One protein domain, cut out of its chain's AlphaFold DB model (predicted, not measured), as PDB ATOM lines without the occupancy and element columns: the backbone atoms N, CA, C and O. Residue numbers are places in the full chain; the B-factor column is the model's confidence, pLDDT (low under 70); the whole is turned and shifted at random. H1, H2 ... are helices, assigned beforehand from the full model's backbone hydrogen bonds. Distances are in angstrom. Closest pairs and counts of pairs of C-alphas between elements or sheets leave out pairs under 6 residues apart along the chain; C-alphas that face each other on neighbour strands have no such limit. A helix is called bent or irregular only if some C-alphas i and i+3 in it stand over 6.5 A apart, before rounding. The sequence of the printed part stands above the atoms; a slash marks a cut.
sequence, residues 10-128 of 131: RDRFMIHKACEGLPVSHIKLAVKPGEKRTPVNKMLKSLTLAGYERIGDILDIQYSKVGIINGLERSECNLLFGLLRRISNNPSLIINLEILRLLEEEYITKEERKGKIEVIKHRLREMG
ATOM      1  N   ARG A  10      90.189 144.671 130.240       91.44
ATOM      2  CA  ARG A  10      90.510 145.144 128.887       91.44
ATOM      3  C   ARG A  10      90.046 146.579 128.637       91.44
ATOM      4  O   ARG A  10      90.804 147.370 128.088       91.44
ATOM      5  N   ASP A  11      88.858 146.945 129.113       88.00
ATOM      6  CA  ASP A  11      88.309 148.299 128.939       88.00
ATOM      7  C   ASP A  11      89.111 149.373 129.699       88.00
ATOM      8  O   ASP A  11      88.989 150.569 129.435       88.00
ATOM      9  N   ARG A  12      89.927 148.960 130.676       87.38
ATOM     10  CA  ARG A  12      90.699 149.861 131.550       87.38
ATOM     11  C   ARG A  12      92.196 149.824 131.311       87.38
ATOM     12  O   ARG A  12      92.887 150.783 131.659       87.38
ATOM     13  N   PHE A  13      92.697 148.716 130.788       89.75
ATOM     14  CA  PHE A  13      94.108 148.474 130.551       89.75
ATOM     15  C   PHE A  13      94.291 148.200 129.062       89.75
ATOM     16  O   PHE A  13      93.999 147.106 128.585       89.75
ATOM     17  N   MET A  14      94.778 149.206 128.330       87.50
ATOM     18  CA  MET A  14      95.108 149.075 126.910       87.50
ATOM     19  C   MET A  14      96.413 148.294 126.750       87.50
ATOM     20  O   MET A  14      97.481 148.851 126.503       87.50
ATOM     21  N   ILE A  15      96.328 146.984 126.953       86.19
ATOM     22  CA  ILE A  15      97.428 146.056 126.729       86.19
ATOM     23  C   ILE A  15      97.545 145.790 125.230       86.19
ATOM     24  O   ILE A  15      96.554 145.557 124.542       86.19
ATOM     25  N   HIS A  16      98.770 145.829 124.712       84.44
ATOM     26  CA  HIS A  16      99.028 145.541 123.308       84.44
ATOM     27  C   HIS A  16      98.654 144.088 122.971       84.44
ATOM     28  O   HIS A  16      99.006 143.179 123.718       84.44
ATOM     29  N   LYS A  17      98.022 143.849 121.814       82.12
ATOM     30  CA  LYS A  17      97.506 142.524 121.413       82.12
ATOM     31  C   LYS A  17      98.562 141.413 121.439       82.12
ATOM     32  O   LYS A  17      98.262 140.287 121.816       82.12
ATOM     33  N   ALA A  18      99.808 141.742 121.083       79.44
ATOM     34  CA  ALA A  18     100.937 140.806 121.164       79.44
ATOM     35  C   ALA A  18     101.144 140.258 122.587       79.44
ATOM     36  O   ALA A  18     101.474 139.095 122.757       79.44
ATOM     37  N   CYS A  19     100.873 141.066 123.613       83.00
ATOM     38  CA  CYS A  19     101.007 140.648 124.999       83.00
ATOM     39  C   CYS A  19      99.882 139.723 125.467       83.00
ATOM     40  O   CYS A  19     100.046 139.041 126.468       83.00
ATOM     41  N   GLU A  20      98.720 139.721 124.817       88.06
ATOM     42  CA  GLU A  20      97.560 138.960 125.296       88.06
ATOM     43  C   GLU A  20      97.767 137.450 125.177       88.06
ATOM     44  O   GLU A  20      97.278 136.693 126.015       88.06
ATOM     45  N   GLY A  21      98.522 137.022 124.159       85.75
ATOM     46  CA  GLY A  21      98.889 135.623 123.950       85.75
ATOM     47  C   GLY A  21      99.944 135.111 124.932       85.75
ATOM     48  O   GLY A  21     100.121 133.898 125.057       85.75
ATOM     49  N   LEU A  22     100.618 136.011 125.653       86.75
ATOM     50  CA  LEU A  22     101.663 135.640 126.595       86.75
ATOM     51  C   LEU A  22     101.089 134.919 127.819       86.75
ATOM     52  O   LEU A  22     100.031 135.302 128.326       86.75
ATOM     53  N   PRO A  23     101.837 133.951 128.376       90.31
ATOM     54  CA  PRO A  23     101.569 133.400 129.695       90.31
ATOM     55  C   PRO A  23     101.384 134.479 130.770       90.31
ATOM     56  O   PRO A  23     102.168 135.428 130.847       90.31
ATOM     57  N   VAL A  24     100.426 134.280 131.680       92.06
ATOM     58  CA  VAL A  24     100.184 135.157 132.841       92.06
ATOM     59  C   VAL A  24     101.456 135.402 133.655       92.06
ATOM     60  O   VAL A  24     101.685 136.492 134.182       92.06
ATOM     61  N   SER A  25     102.333 134.400 133.726       89.62
ATOM     62  CA  SER A  25     103.583 134.464 134.475       89.62
ATOM     63  C   SER A  25     104.536 135.549 133.962       89.62
ATOM     64  O   SER A  25     105.374 136.020 134.731       89.62
ATOM     65  N   HIS A  26     104.387 136.005 132.714       88.50
ATOM     66  CA  HIS A  26     105.173 137.099 132.143       88.50
ATOM     67  C   HIS A  26     104.817 138.473 132.710       88.50
ATOM     68  O   HIS A  26     105.633 139.387 132.625       88.50
ATOM     69  N   ILE A  27     103.688 138.623 133.411       90.25
ATOM     70  CA  ILE A  27     103.371 139.862 134.139       90.25
ATOM     71  C   ILE A  27     104.476 140.209 135.160       90.25
ATOM     72  O   ILE A  27     104.738 141.387 135.410       90.25
ATOM     73  N   LYS A  28     105.206 139.210 135.691       89.94
ATOM     74  CA  LYS A  28     106.347 139.427 136.608       89.94
ATOM     75  C   LYS A  28     107.478 140.271 136.015       89.94
ATOM     76  O   LYS A  28     108.294 140.794 136.764       89.94
ATOM     77  N   LEU A  29     107.563 140.379 134.693       87.12
ATOM     78  CA  LEU A  29     108.609 141.133 134.002       87.12
ATOM     79  C   LEU A  29     108.391 142.649 134.107       87.12
ATOM     80  O   LEU A  29     109.338 143.418 133.994       87.12
ATOM     81  N   ALA A  30     107.166 143.084 134.414       88.06
ATOM     82  CA  ALA A  30     106.841 144.485 134.681       88.06
ATOM     83  C   ALA A  30     107.147 144.932 136.132       88.06
ATOM     84  O   ALA A  30     106.820 146.059 136.534       88.06
ATOM     85  N   VAL A  31     107.747 144.049 136.937       88.69
ATOM     86  CA  VAL A  31     108.178 144.332 138.312       88.69
ATOM     87  C   VAL A  31     109.437 145.193 138.277       88.69
ATOM     88  O   VAL A  31     110.403 144.879 137.582       88.69
ATOM     89  N   LYS A  32     109.440 146.288 139.040       84.50
ATOM     90  CA  LYS A  32     110.584 147.201 139.089       84.50
ATOM     91  C   LYS A  32     111.738 146.600 139.901       84.50
ATOM     92  O   LYS A  32     111.497 145.850 140.853       84.50
ATOM     93  N   PRO A  33     112.991 146.982 139.602       78.56
ATOM     94  CA  PRO A  33     114.112 146.708 140.492       78.56
ATOM     95  C   PRO A  33     113.809 147.213 141.913       78.56
ATOM     96  O   PRO A  33     113.381 148.352 142.086       78.56
ATOM     97  N   GLY A  34     113.988 146.355 142.920       77.31
ATOM     98  CA  GLY A  34     113.716 146.671 144.330       77.31
ATOM     99  C   GLY A  34     112.317 146.299 144.841       77.31
ATOM    100  O   GLY A  34     112.094 146.307 146.050       77.31
ATOM    101  N   GLU A  35     111.379 145.909 143.974       84.12
ATOM    102  CA  GLU A  35     110.084 145.386 144.421       84.12
ATOM    103  C   GLU A  35     110.187 143.932 144.900       84.12
ATOM    104  O   GLU A  35     110.896 143.096 144.330       84.12
ATOM    105  N   LYS A  36     109.441 143.605 145.961       83.50
ATOM    106  CA  LYS A  36     109.422 142.252 146.523       83.50
ATOM    107  C   LYS A  36     108.784 141.283 145.524       83.50
ATOM    108  O   LYS A  36     107.623 141.432 145.158       83.50
ATOM    109  N   ARG A  37     109.523 140.236 145.142       84.81
ATOM    110  CA  ARG A  37     109.049 139.197 144.207       84.81
ATOM    111  C   ARG A  37     108.068 138.206 144.832       84.81
ATOM    112  O   ARG A  37     107.222 137.668 144.132       84.81
ATOM    113  N   THR A  38     108.147 137.981 146.142       87.88
ATOM    114  CA  THR A  38     107.265 137.050 146.864       87.88
ATOM    115  C   THR A  38     105.769 137.334 146.662       87.88
ATOM    116  O   THR A  38     105.065 136.412 146.252       87.88
ATOM    117  N   PRO A  39     105.255 138.567 146.869       89.12
ATOM    118  CA  PRO A  39     103.840 138.863 146.629       89.12
ATOM    119  C   PRO A  39     103.442 138.728 145.153       89.12
ATOM    120  O   PRO A  39     102.339 138.277 144.862       89.12
ATOM    121  N   VAL A  40     104.351 139.028 144.217       90.62
ATOM    122  CA  VAL A  40     104.117 138.825 142.776       90.62
ATOM    123  C   VAL A  40     103.944 137.338 142.472       90.62
ATOM    124  O   VAL A  40     102.982 136.947 141.822       90.62
ATOM    125  N   ASN A  41     104.838 136.489 142.980       91.12
ATOM    126  CA  ASN A  41     104.766 135.047 142.762       91.12
ATOM    127  C   ASN A  41     103.512 134.431 143.399       91.12
ATOM    128  O   ASN A  41     102.894 133.560 142.792       91.12
ATOM    129  N   LYS A  42     103.113 134.898 144.592       91.88
ATOM    130  CA  LYS A  42     101.860 134.483 145.245       91.88
ATOM    131  C   LYS A  42     100.651 134.841 144.375       91.88
ATOM    132  O   LYS A  42      99.864 133.958 144.059       91.88
ATOM    133  N   MET A  43     100.563 136.095 143.925       94.31
ATOM    134  CA  MET A  43      99.505 136.572 143.027       94.31
ATOM    135  C   MET A  43      99.427 135.734 141.743       94.31
ATOM    136  O   MET A  43      98.351 135.273 141.376       94.31
ATOM    137  N   LEU A  44     100.562 135.498 141.077       93.50
ATOM    138  CA  LEU A  44     100.606 134.711 139.842       93.50
ATOM    139  C   LEU A  44     100.164 133.266 140.064       93.50
ATOM    140  O   LEU A  44      99.394 132.743 139.268       93.50
ATOM    141  N   LYS A  45     100.597 132.643 141.165       92.69
ATOM    142  CA  LYS A  45     100.170 131.288 141.522       92.69
ATOM    143  C   LYS A  45      98.655 131.215 141.709       92.69
ATOM    144  O   LYS A  45      98.038 130.290 141.195       92.69
ATOM    145  N   SER A  46      98.060 132.182 142.405       93.12
ATOM    146  CA  SER A  46      96.608 132.239 142.599       93.12
ATOM    147  C   SER A  46      95.851 132.423 141.279       93.12
ATOM    148  O   SER A  46      94.844 131.758 141.064       93.12
ATOM    149  N   LEU A  47      96.359 133.254 140.359       92.69
ATOM    150  CA  LEU A  47      95.768 133.424 139.024       92.69
ATOM    151  C   LEU A  47      95.825 132.126 138.206       92.69
ATOM    152  O   LEU A  47      94.817 131.716 137.639       92.69
ATOM    153  N   THR A  48      96.967 131.438 138.203       91.94
ATOM    154  CA  THR A  48      97.109 130.153 137.504       91.94
ATOM    155  C   THR A  48      96.216 129.068 138.109       91.94
ATOM    156  O   THR A  48      95.569 128.335 137.371       91.94
ATOM    157  N   LEU A  49      96.118 128.982 139.442       92.00
ATOM    158  CA  LEU A  49      95.215 128.034 140.112       92.00
ATOM    159  C   LEU A  49      93.734 128.316 139.827       92.00
ATOM    160  O   LEU A  49      92.926 127.393 139.843       92.00
ATOM    161  N   ALA A  50      93.385 129.574 139.557       90.38
ATOM    162  CA  ALA A  50      92.048 129.971 139.136       90.38
ATOM    163  C   ALA A  50      91.778 129.733 137.635       90.38
ATOM    164  O   ALA A  50      90.684 130.042 137.170       90.38
ATOM    165  N   GLY A  51      92.742 129.176 136.891       90.19
ATOM    166  CA  GLY A  51      92.593 128.810 135.481       90.19
ATOM    167  C   GLY A  51      92.952 129.914 134.485       90.19
ATOM    168  O   GLY A  51      92.683 129.758 133.299       90.19
ATOM    169  N   TYR A  52      93.555 131.019 134.933       93.38
ATOM    170  CA  TYR A  52      94.035 132.069 134.033       93.38
ATOM    171  C   TYR A  52      95.452 131.733 133.564       93.38
ATOM    172  O   TYR A  52      96.415 131.861 134.327       93.38
ATOM    173  N   GLU A  53      95.589 131.286 132.318       92.12
ATOM    174  CA  GLU A  53      96.869 130.845 131.758       92.12
ATOM    175  C   GLU A  53      97.577 131.963 130.998       92.12
ATOM    176  O   GLU A  53      98.809 132.061 131.030       92.12
ATOM    177  N   ARG A  54      96.807 132.828 130.337       92.88
ATOM    178  CA  ARG A  54      97.285 133.907 129.472       92.88
ATOM    179  C   ARG A  54      96.908 135.274 130.024       92.88
ATOM    180  O   ARG A  54      95.969 135.429 130.802       92.88
ATOM    181  N   ILE A  55      97.643 136.299 129.596       91.75
ATOM    182  CA  ILE A  55      97.333 137.689 129.950       91.75
ATOM    183  C   ILE A  55      95.949 138.077 129.410       91.75
ATOM    184  O   ILE A  55      95.206 138.757 130.113       91.75
ATOM    185  N   GLY A  56      95.574 137.604 128.215       91.88
ATOM    186  CA  GLY A  56      94.236 137.801 127.645       91.88
ATOM    187  C   GLY A  56      93.110 137.313 128.561       91.88
ATOM    188  O   GLY A  56      92.174 138.068 128.813       91.88
ATOM    189  N   ASP A  57      93.260 136.124 129.155       93.25
ATOM    190  CA  ASP A  57      92.254 135.535 130.053       93.25
ATOM    191  C   ASP A  57      91.969 136.443 131.257       93.25
ATOM    192  O   ASP A  57      90.833 136.551 131.713       93.25
ATOM    193  N   ILE A  58      93.000 137.134 131.756       93.19
ATOM    194  CA  ILE A  58      92.857 138.117 132.836       93.19
ATOM    195  C   ILE A  58      92.147 139.367 132.343       93.19
ATOM    196  O   ILE A  58      91.306 139.920 133.050       93.19
ATOM    197  N   LEU A  59      92.492 139.846 131.151       92.69
ATOM    198  CA  LEU A  59      91.905 141.067 130.609       92.69
ATOM    199  C   LEU A  59      90.399 140.935 130.386       92.69
ATOM    200  O   LEU A  59      89.682 141.919 130.556       92.69
ATOM    201  N   ASP A  60      89.917 139.730 130.106       92.25
ATOM    202  CA  ASP A  60      88.495 139.462 129.892       92.25
ATOM    203  C   ASP A  60      87.696 139.322 131.207       92.25
ATOM    204  O   ASP A  60      86.463 139.267 131.195       92.25
ATOM    205  N   ILE A  61      88.361 139.352 132.371       91.06
ATOM    206  CA  ILE A  61      87.698 139.345 133.680       91.06
ATOM    207  C   ILE A  61      86.932 140.655 133.884       91.06
ATOM    208  O   ILE A  61      87.465 141.754 133.711       91.06
ATOM    209  N   GLN A  62      85.680 140.552 134.340       89.44
ATOM    210  CA  GLN A  62      84.915 141.710 134.806       89.44
ATOM    211  C   GLN A  62      85.618 142.368 135.992       89.44
ATOM    212  O   GLN A  62      85.952 141.694 136.965       89.44
ATOM    213  N   TYR A  63      85.776 143.692 135.970       85.44
ATOM    214  CA  TYR A  63      86.517 144.407 137.014       85.44
ATOM    215  C   TYR A  63      86.006 144.095 138.434       85.44
ATOM    216  O   TYR A  63      86.790 143.909 139.364       85.44
ATOM    217  N   SER A  64      84.684 143.985 138.594       84.06
ATOM    218  CA  SER A  64      84.023 143.635 139.858       84.06
ATOM    219  C   SER A  64      84.342 142.220 140.357       84.06
ATOM    220  O   SER A  64      84.261 141.969 141.557       84.06
ATOM    221  N   LYS A  65      84.729 141.305 139.463       86.19
ATOM    222  CA  LYS A  65      84.999 139.896 139.771       86.19
ATOM    223  C   LYS A  65      86.457 139.602 140.119       86.19
ATOM    224  O   LYS A  65      86.763 138.503 140.564       86.19
ATOM    225  N   VAL A  66      87.367 140.564 139.977       85.00
ATOM    226  CA  VAL A  66      88.791 140.332 140.281       85.00
ATOM    227  C   VAL A  66      89.009 140.064 141.773       85.00
ATOM    228  O   VAL A  66      89.767 139.174 142.142       85.00
ATOM    229  N   GLY A  67      88.301 140.794 142.640       84.19
ATOM    230  CA  GLY A  67      88.436 140.670 144.097       84.19
ATOM    231  C   GLY A  67      87.822 139.404 144.704       84.19
ATOM    232  O   GLY A  67      87.971 139.193 145.902       84.19
ATOM    233  N   ILE A  68      87.126 138.589 143.906       85.62
ATOM    234  CA  ILE A  68      86.539 137.309 144.334       85.62
ATOM    235  C   ILE A  68      87.300 136.103 143.766       85.62
ATOM    236  O   ILE A  68      86.867 134.966 143.941       85.62
ATOM    237  N   ILE A  69      88.422 136.327 143.074       86.81
ATOM    238  CA  ILE A  69      89.289 135.241 142.612       86.81
ATOM    239  C   ILE A  69      89.879 134.547 143.842       86.81
ATOM    240  O   ILE A  69      90.536 135.179 144.673       86.81
ATOM    241  N   ASN A  70      89.658 133.236 143.950       80.69
ATOM    242  CA  ASN A  70      90.151 132.444 145.072       80.69
ATOM    243  C   ASN A  70      91.669 132.605 145.239       80.69
ATOM    244  O   ASN A  70      92.446 132.360 144.318       80.69
ATOM    245  N   GLY A  71      92.091 133.014 146.437       78.62
ATOM    246  CA  GLY A  71      93.501 133.216 146.767       78.62
ATOM    247  C   GLY A  71      94.105 134.546 146.294       78.62
ATOM    248  O   GLY A  71      95.312 134.735 146.471       78.62
ATOM    249  N   LEU A  72      93.319 135.464 145.718       87.31
ATOM    250  CA  LEU A  72      93.715 136.862 145.508       87.31
ATOM    251  C   LEU A  72      93.150 137.726 146.639       87.31
ATOM    252  O   LEU A  72      91.948 137.968 146.703       87.31
ATOM    253  N   GLU A  73      94.011 138.234 147.520       88.88
ATOM    254  CA  GLU A  73      93.582 139.232 148.502       88.88
ATOM    255  C   GLU A  73      93.644 140.634 147.876       88.88
ATOM    256  O   GLU A  73      94.132 140.856 146.758       88.88
ATOM    257  N   ARG A  74      93.139 141.629 148.609       87.06
ATOM    258  CA  ARG A  74      93.069 143.017 148.131       87.06
ATOM    259  C   ARG A  74      94.442 143.573 147.736       87.06
ATOM    260  O   ARG A  74      94.536 144.382 146.814       87.06
ATOM    261  N   SER A  75      95.501 143.150 148.426       88.06
ATOM    262  CA  SER A  75      96.866 143.611 148.162       88.06
ATOM    263  C   SER A  75      97.414 143.084 146.831       88.06
ATOM    264  O   SER A  75      98.013 143.839 146.066       88.06
ATOM    265  N   GLU A  76      97.121 141.829 146.502       90.19
ATOM    266  CA  GLU A  76      97.483 141.163 145.257       90.19
ATOM    267  C   GLU A  76      96.657 141.706 144.088       90.19
ATOM    268  O   GLU A  76      97.200 141.905 143.006       90.19
ATOM    269  N   CYS A  77      95.382 142.044 144.308       90.31
ATOM    270  CA  CYS A  77      94.566 142.735 143.304       90.31
ATOM    271  C   CYS A  77      95.173 144.097 142.927       90.31
ATOM    272  O   CYS A  77      95.321 144.422 141.748       90.31
ATOM    273  N   ASN A  78      95.572 144.889 143.928       91.19
ATOM    274  CA  ASN A  78      96.219 146.181 143.697       91.19
ATOM    275  C   ASN A  78      97.560 146.021 142.965       91.19
ATOM    276  O   ASN A  78      97.883 146.821 142.085       91.19
ATOM    277  N   LEU A  79      98.325 144.981 143.309       92.44
ATOM    278  CA  LEU A  79      99.571 144.640 142.632       92.44
ATOM    279  C   LEU A  79      99.324 144.279 141.162       92.44
ATOM    280  O   LEU A  79      99.993 144.831 140.290       92.44
ATOM    281  N   LEU A  80      98.332 143.429 140.882       93.50
ATOM    282  CA  LEU A  80      97.935 143.053 139.526       93.50
ATOM    283  C   LEU A  80      97.592 144.291 138.695       93.50
ATOM    284  O   LEU A  80      98.153 144.485 137.619       93.50
ATOM    285  N   PHE A  81      96.734 145.172 139.213       93.81
ATOM    286  CA  PHE A  81      96.366 146.414 138.527       93.81
ATOM    287  C   PHE A  81      97.564 147.338 138.304       93.81
ATOM    288  O   PHE A  81      97.681 147.955 137.244       93.81
ATOM    289  N   GLY A  82      98.479 147.417 139.272       92.81
ATOM    290  CA  GLY A  82      99.724 148.165 139.134       92.81
ATOM    291  C   GLY A  82     100.606 147.628 138.005       92.81
ATOM    292  O   GLY A  82     101.142 148.412 137.220       92.81
ATOM    293  N   LEU A  83     100.729 146.305 137.889       93.25
ATOM    294  CA  LEU A  83     101.524 145.651 136.850       93.25
ATOM    295  C   LEU A  83     100.862 145.772 135.472       93.25
ATOM    296  O   LEU A  83     101.527 146.188 134.526       93.25
ATOM    297  N   LEU A  84      99.551 145.537 135.363       93.50
ATOM    298  CA  LEU A  84      98.796 145.740 134.119       93.50
ATOM    299  C   LEU A  84      98.874 147.193 133.638       93.50
ATOM    300  O   LEU A  84      99.069 147.438 132.449       93.50
ATOM    301  N   ARG A  85      98.816 148.176 134.547       94.12
ATOM    302  CA  ARG A  85      99.014 149.589 134.192       94.12
ATOM    303  C   ARG A  85     100.402 149.850 133.617       94.12
ATOM    304  O   ARG A  85     100.527 150.578 132.639       94.12
ATOM    305  N   ARG A  86     101.448 149.262 134.199       91.44
ATOM    306  CA  ARG A  86     102.821 149.415 133.688       91.44
ATOM    307  C   ARG A  86     102.987 148.790 132.316       91.44
ATOM    308  O   ARG A  86     103.588 149.420 131.459       91.44
ATOM    309  N   ILE A  87     102.433 147.597 132.114       90.44
ATOM    310  CA  ILE A  87     102.452 146.921 130.816       90.44
ATOM    311  C   ILE A  87     101.679 147.742 129.781       90.44
ATOM    312  O   ILE A  87     102.160 147.906 128.668       90.44
ATOM    313  N   SER A  88     100.525 148.308 130.152       90.19
ATOM    314  CA  SER A  88      99.743 149.182 129.262       90.19
ATOM    315  C   SER A  88     100.556 150.409 128.839       90.19
ATOM    316  O   SER A  88     100.579 150.772 127.671       90.19
ATOM    317  N   ASN A  89     101.269 151.026 129.787       88.88
ATOM    318  CA  ASN A  89     102.088 152.208 129.520       88.88
ATOM    319  C   ASN A  89     103.383 151.883 128.766       88.88
ATOM    320  O   ASN A  89     103.913 152.734 128.057       88.88
ATOM    321  N   ASN A  90     103.935 150.686 128.966       86.31
ATOM    322  CA  ASN A  90     105.171 150.251 128.337       86.31
ATOM    323  C   ASN A  90     105.121 148.748 127.994       86.31
ATOM    324  O   ASN A  90     105.654 147.918 128.738       86.31
ATOM    325  N   PRO A  91     104.525 148.389 126.842       80.62
ATOM    326  CA  PRO A  91     104.421 146.997 126.405       80.62
ATOM    327  C   PRO A  91     105.781 146.325 126.163       80.62
ATOM    328  O   PRO A  91     105.904 145.108 126.305       80.62
ATOM    329  N   SER A  92     106.830 147.104 125.860       78.94
ATOM    330  CA  SER A  92     108.181 146.575 125.603       78.94
ATOM    331  C   SER A  92     108.782 145.834 126.802       78.94
ATOM    332  O   SER A  92     109.616 144.949 126.615       78.94
ATOM    333  N   LEU A  93     108.295 146.117 128.021       78.06
ATOM    334  CA  LEU A  93     108.686 145.420 129.251       78.06
ATOM    335  C   LEU A  93     108.466 143.906 129.175       78.06
ATOM    336  O   LEU A  93     109.171 143.157 129.848       78.06
ATOM    337  N   ILE A  94     107.484 143.467 128.387       77.75
ATOM    338  CA  ILE A  94     107.138 142.048 128.258       77.75
ATOM    339  C   ILE A  94     107.286 141.527 126.826       77.75
ATOM    340  O   ILE A  94     107.609 140.358 126.649       77.75
ATOM    341  N   ILE A  95     107.152 142.393 125.815       69.06
ATOM    342  CA  ILE A  95     107.316 142.019 124.399       69.06
ATOM    343  C   ILE A  95     108.775 141.671 124.066       69.06
ATOM    344  O   ILE A  95     109.014 140.784 123.250       69.06
ATOM    345  N   ASN A  96     109.763 142.300 124.715       64.50
ATOM    346  CA  ASN A  96     111.176 142.049 124.402       64.50
ATOM    347  C   ASN A  96     111.603 140.587 124.630       64.50
ATOM    348  O   ASN A  96     112.513 140.116 123.957       64.50
ATOM    349  N   LEU A  97     110.936 139.845 125.521       57.81
ATOM    350  CA  LEU A  97     111.232 138.425 125.746       57.81
ATOM    351  C   LEU A  97     110.582 137.500 124.713       57.81
ATOM    352  O   LEU A  97     111.141 136.453 124.403       57.81
ATOM    353  N   GLU A  98     109.450 137.894 124.131       53.94
ATOM    354  CA  GLU A  98     108.813 137.130 123.054       53.94
ATOM    355  C   GLU A  98     109.476 137.385 121.703       53.94
ATOM    356  O   GLU A  98     109.644 136.453 120.926       53.94
ATOM    357  N   ILE A  99     109.957 138.611 121.465       55.34
ATOM    358  CA  ILE A  99     110.840 138.909 120.331       55.34
ATOM    359  C   ILE A  99     112.123 138.079 120.434       55.34
ATOM    360  O   ILE A  99     112.509 137.464 119.450       55.34
ATOM    361  N   LEU A 100     112.759 137.994 121.610       55.59
ATOM    362  CA  LEU A 100     113.942 137.143 121.792       55.59
ATOM    363  C   LEU A 100     113.638 135.660 121.536       55.59
ATOM    364  O   LEU A 100     114.403 135.011 120.832       55.59
ATOM    365  N   ARG A 101     112.503 135.141 122.022       56.50
ATOM    366  CA  ARG A 101     112.110 133.743 121.779       56.50
ATOM    367  C   ARG A 101     111.812 133.460 120.303       56.50
ATOM    368  O   ARG A 101     112.247 132.441 119.784       56.50
ATOM    369  N   LEU A 102     111.106 134.364 119.619       58.06
ATOM    370  CA  LEU A 102     110.845 134.263 118.180       58.06
ATOM    371  C   LEU A 102     112.141 134.345 117.367       58.06
ATOM    372  O   LEU A 102     112.300 133.603 116.404       58.06
ATOM    373  N   LEU A 103     113.081 135.207 117.766       52.47
ATOM    374  CA  LEU A 103     114.397 135.305 117.137       52.47
ATOM    375  C   LEU A 103     115.230 134.034 117.354       52.47
ATOM    376  O   LEU A 103     115.895 133.590 116.420       52.47
ATOM    377  N   GLU A 104     115.178 133.426 118.541       56.75
ATOM    378  CA  GLU A 104     115.818 132.132 118.819       56.75
ATOM    379  C   GLU A 104     115.191 130.998 117.991       56.75
ATOM    380  O   GLU A 104     115.917 130.244 117.342       56.75
ATOM    381  N   GLU A 105     113.858 130.905 117.939       59.59
ATOM    382  CA  GLU A 105     113.138 129.926 117.109       59.59
ATOM    383  C   GLU A 105     113.454 130.116 115.610       59.59
ATOM    384  O   GLU A 105     113.744 129.147 114.898       59.59
ATOM    385  N   GLU A 106     113.481 131.355 115.112       59.06
ATOM    386  CA  GLU A 106     113.835 131.659 113.720       59.06
ATOM    387  C   GLU A 106     115.301 131.309 113.411       59.06
ATOM    388  O   GLU A 106     115.602 130.787 112.331       59.06
ATOM    389  N   TYR A 107     116.215 131.546 114.356       59.22
ATOM    390  CA  TYR A 107     117.629 131.193 114.226       59.22
ATOM    391  C   TYR A 107     117.829 129.675 114.139       59.22
ATOM    392  O   TYR A 107     118.503 129.202 113.220       59.22
ATOM    393  N   ILE A 108     117.175 128.907 115.018       62.09
ATOM    394  CA  ILE A 108     117.182 127.435 114.984       62.09
ATOM    395  C   ILE A 108     116.660 126.937 113.631       62.09
ATOM    396  O   ILE A 108     117.310 126.133 112.962       62.09
ATOM    397  N   THR A 109     115.534 127.482 113.166       70.69
ATOM    398  CA  THR A 109     114.917 127.076 111.894       70.69
ATOM    399  C   THR A 109     115.819 127.381 110.684       70.69
ATOM    400  O   THR A 109     115.847 126.625 109.707       70.69
ATOM    401  N   LYS A 110     116.577 128.488 110.720       70.69
ATOM    402  CA  LYS A 110     117.556 128.836 109.675       70.69
ATOM    403  C   LYS A 110     118.751 127.886 109.667       70.69
ATOM    404  O   LYS A 110     119.162 127.468 108.583       70.69
ATOM    405  N   GLU A 111     119.280 127.525 110.830       70.12
ATOM    406  CA  GLU A 111     120.391 126.573 110.937       70.12
ATOM    407  C   GLU A 111     119.980 125.162 110.493       70.12
ATOM    408  O   GLU A 111     120.685 124.539 109.699       70.12
ATOM    409  N   GLU A 112     118.784 124.691 110.860       69.62
ATOM    410  CA  GLU A 112     118.260 123.412 110.360       69.62
ATOM    411  C   GLU A 112     118.095 123.399 108.833       69.62
ATOM    412  O   GLU A 112     118.404 122.403 108.168       69.62
ATOM    413  N   ARG A 113     117.622 124.508 108.246       67.56
ATOM    414  CA  ARG A 113     117.523 124.651 106.785       67.56
ATOM    415  C   ARG A 113     118.895 124.628 106.118       67.56
ATOM    416  O   ARG A 113     119.042 123.947 105.105       67.56
ATOM    417  N   LYS A 114     119.896 125.319 106.677       78.25
ATOM    418  CA  LYS A 114     121.278 125.257 106.175       78.25
ATOM    419  C   LYS A 114     121.835 123.838 106.245       78.25
ATOM    420  O   LYS A 114     122.374 123.368 105.248       78.25
ATOM    421  N   GLY A 115     121.637 123.139 107.363       70.25
ATOM    422  CA  GLY A 115     122.061 121.748 107.525       70.25
ATOM    423  C   GLY A 115     121.444 120.826 106.472       70.25
ATOM    424  O   GLY A 115     122.155 120.069 105.817       70.25
ATOM    425  N   LYS A 116     120.133 120.943 106.219       77.25
ATOM    426  CA  LYS A 116     119.451 120.172 105.162       77.25
ATOM    427  C   LYS A 116     119.985 120.488 103.763       77.25
ATOM    428  O   LYS A 116     120.147 119.570 102.963       77.25
ATOM    429  N   ILE A 117     120.268 121.756 103.463       79.94
ATOM    430  CA  ILE A 117     120.854 122.162 102.177       79.94
ATOM    431  C   ILE A 117     122.261 121.585 102.014       79.94
ATOM    432  O   ILE A 117     122.568 121.077 100.940       79.94
ATOM    433  N   GLU A 118     123.099 121.616 103.051       82.12
ATOM    434  CA  GLU A 118     124.438 121.018 102.994       82.12
ATOM    435  C   GLU A 118     124.385 119.500 102.802       82.12
ATOM    436  O   GLU A 118     125.113 118.968 101.969       82.12
ATOM    437  N   VAL A 119     123.450 118.803 103.456       81.75
ATOM    438  CA  VAL A 119     123.222 117.368 103.211       81.75
ATOM    439  C   VAL A 119     122.796 117.107 101.760       81.75
ATOM    440  O   VAL A 119     123.278 116.168 101.132       81.75
ATOM    441  N   ILE A 120     121.912 117.935 101.197       80.25
ATOM    442  CA  ILE A 120     121.486 117.804  99.795       80.25
ATOM    443  C   ILE A 120     122.659 118.075  98.844       80.25
ATOM    444  O   ILE A 120     122.877 117.286  97.928       80.25
ATOM    445  N   LYS A 121     123.439 119.138  99.068       82.12
ATOM    446  CA  LYS A 121     124.629 119.448  98.262       82.12
ATOM    447  C   LYS A 121     125.662 118.330  98.324       82.12
ATOM    448  O   LYS A 121     126.179 117.950  97.283       82.12
ATOM    449  N   HIS A 122     125.925 117.779  99.509       81.44
ATOM    450  CA  HIS A 122     126.827 116.640  99.670       81.44
ATOM    451  C   HIS A 122     126.387 115.465  98.794       81.44
ATOM    452  O   HIS A 122     127.175 114.955  98.006       81.44
ATOM    453  N   ARG A 123     125.100 115.100  98.844       78.62
ATOM    454  CA  ARG A 123     124.553 114.017  98.012       78.62
ATOM    455  C   ARG A 123     124.616 114.337  96.517       78.62
ATOM    456  O   ARG A 123     124.881 113.448  95.718       78.62
ATOM    457  N   LEU A 124     124.381 115.589  96.122       81.19
ATOM    458  CA  LEU A 124     124.497 116.020  94.724       81.19
ATOM    459  C   LEU A 124     125.947 115.964  94.213       81.19
ATOM    460  O   LEU A 124     126.148 115.591  93.058       81.19
ATOM    461  N   ARG A 125     126.938 116.268  95.064       87.44
ATOM    462  CA  ARG A 125     128.371 116.090  94.765       87.44
ATOM    463  C   ARG A 125     128.749 114.624  94.619       87.44
ATOM    464  O   ARG A 125     129.402 114.261  93.650       87.44
ATOM    465  N   GLU A 126     128.286 113.763  95.527       86.81
ATOM    466  CA  GLU A 126     128.493 112.307  95.430       86.81
ATOM    467  C   GLU A 126     127.893 111.718  94.146       86.81
ATOM    468  O   GLU A 126     128.446 110.787  93.569       86.81
ATOM    469  N   MET A 127     126.776 112.280  93.674       88.81
ATOM    470  CA  MET A 127     126.147 111.906  92.403       88.81
ATOM    471  C   MET A 127     126.799 112.566  91.172       88.81
ATOM    472  O   MET A 127     126.344 112.325  90.056       88.81
ATOM    473  N   GLY A 128     127.830 113.403  91.348       83.38
ATOM    474  CA  GLY A 128     128.517 114.106  90.258       83.38
ATOM    475  C   GLY A 128     127.649 115.135  89.526       83.38
ATOM    476  O   GLY A 128     127.954 115.506  88.397       83.38
TER     477      GLY A 128
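What this domain is: This is residues 10 to 128 of the 131 residues of an uncharacterized protein of Paenibacillus sonchi (UniProt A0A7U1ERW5). A small compact head of short helices stands at one end of a single long straight helix, H7, which sticks out as an arm with its residues 99 to 126. In the head, H3 and H6 pack on the short H2 and stand about perpendicular to each other, H1 and H4 sit together beside H2, and H5 lies at the side away from the arm. The printed part has 119 residues with seven named helices, H1 to H7 in chain order, and no named strand; the class is all helix. It is only just extended, close to loose, with a radius of gyration of the C-alphas of 20.8 A, and spans 74 by 29 by 27 A, the arm making the length.

How they stand to each other: H1, residues 17 to 20, touches H4, residues 55 to 59; their closest C-alphas, Glu 20 and Gly 56, are 4.2 A apart. H2, residues 24 to 30, is the hub, touching four helices. It forms a helical hairpin with H3, residues 37 to 49, at a shallow tilt of 22 degrees, opposite ways, closest at C-alphas 25 and 44, 6.1 A. H2 and H4 only just touch, with 3 pairs of C-alphas within 8 A, closest at Val 24 and Ile 55, 4.8 A. H6, residues 74 to 89, touches H2 with residues 83 to 87 alone, closest at C-alphas 30 and 83, 5.9 A. H6 is about perpendicular to H3, at 85 degrees, with C-alphas 43 and 76 closest, 5.5 A. H5, residues 63 to 68, makes a helical hairpin with H6; they only just touch, with 3 pairs within 8 A, closest at C-alphas 67 and 77, 6.5 A. H7, residues 92 to 126, touches H2 with residues 93 to 94 alone, closest at C-alphas 30 and 93, 5.8 A. H3 and H7 are apart. Every O i to N i+4 pair is within hydrogen-bond range in H3, H4 and H6, against 29 of 31 in H7, 0 of 3 in H2 and 0 of 2 in H5, while H1 is too short for one; O i to N i+3 pairs within range number 4 of 4 in H2 and 2 of 3 in H5.

Where its parts are: H1 begins at C-alpha 17, (97.506, 142.524, 121.413), and measures 5.3 A; H2 measures 11.6 A, H3 18.2 A, H4 6.4 A, H5 10.2 A and H6 22.6 A. H5 is irregular, only just: C-alphas 64 and 67 are 6.8 A apart. H7 runs 50.0 A from C-alpha 92, (108.181, 146.575, 125.603), to C-alpha 126, (128.493, 112.307, 95.430).

The domain as a whole: The C-alphas farthest apart, Arg 74 and Gly 128, are 73.8 A apart. Residues 99 to 128 stand free; the body without them spans 31 by 29 by 20 A. The printed part has no cut, and no link is long. The mean pLDDT of the printed part is 83.2; residues 95 to 108 and 112 to 113 are under 70.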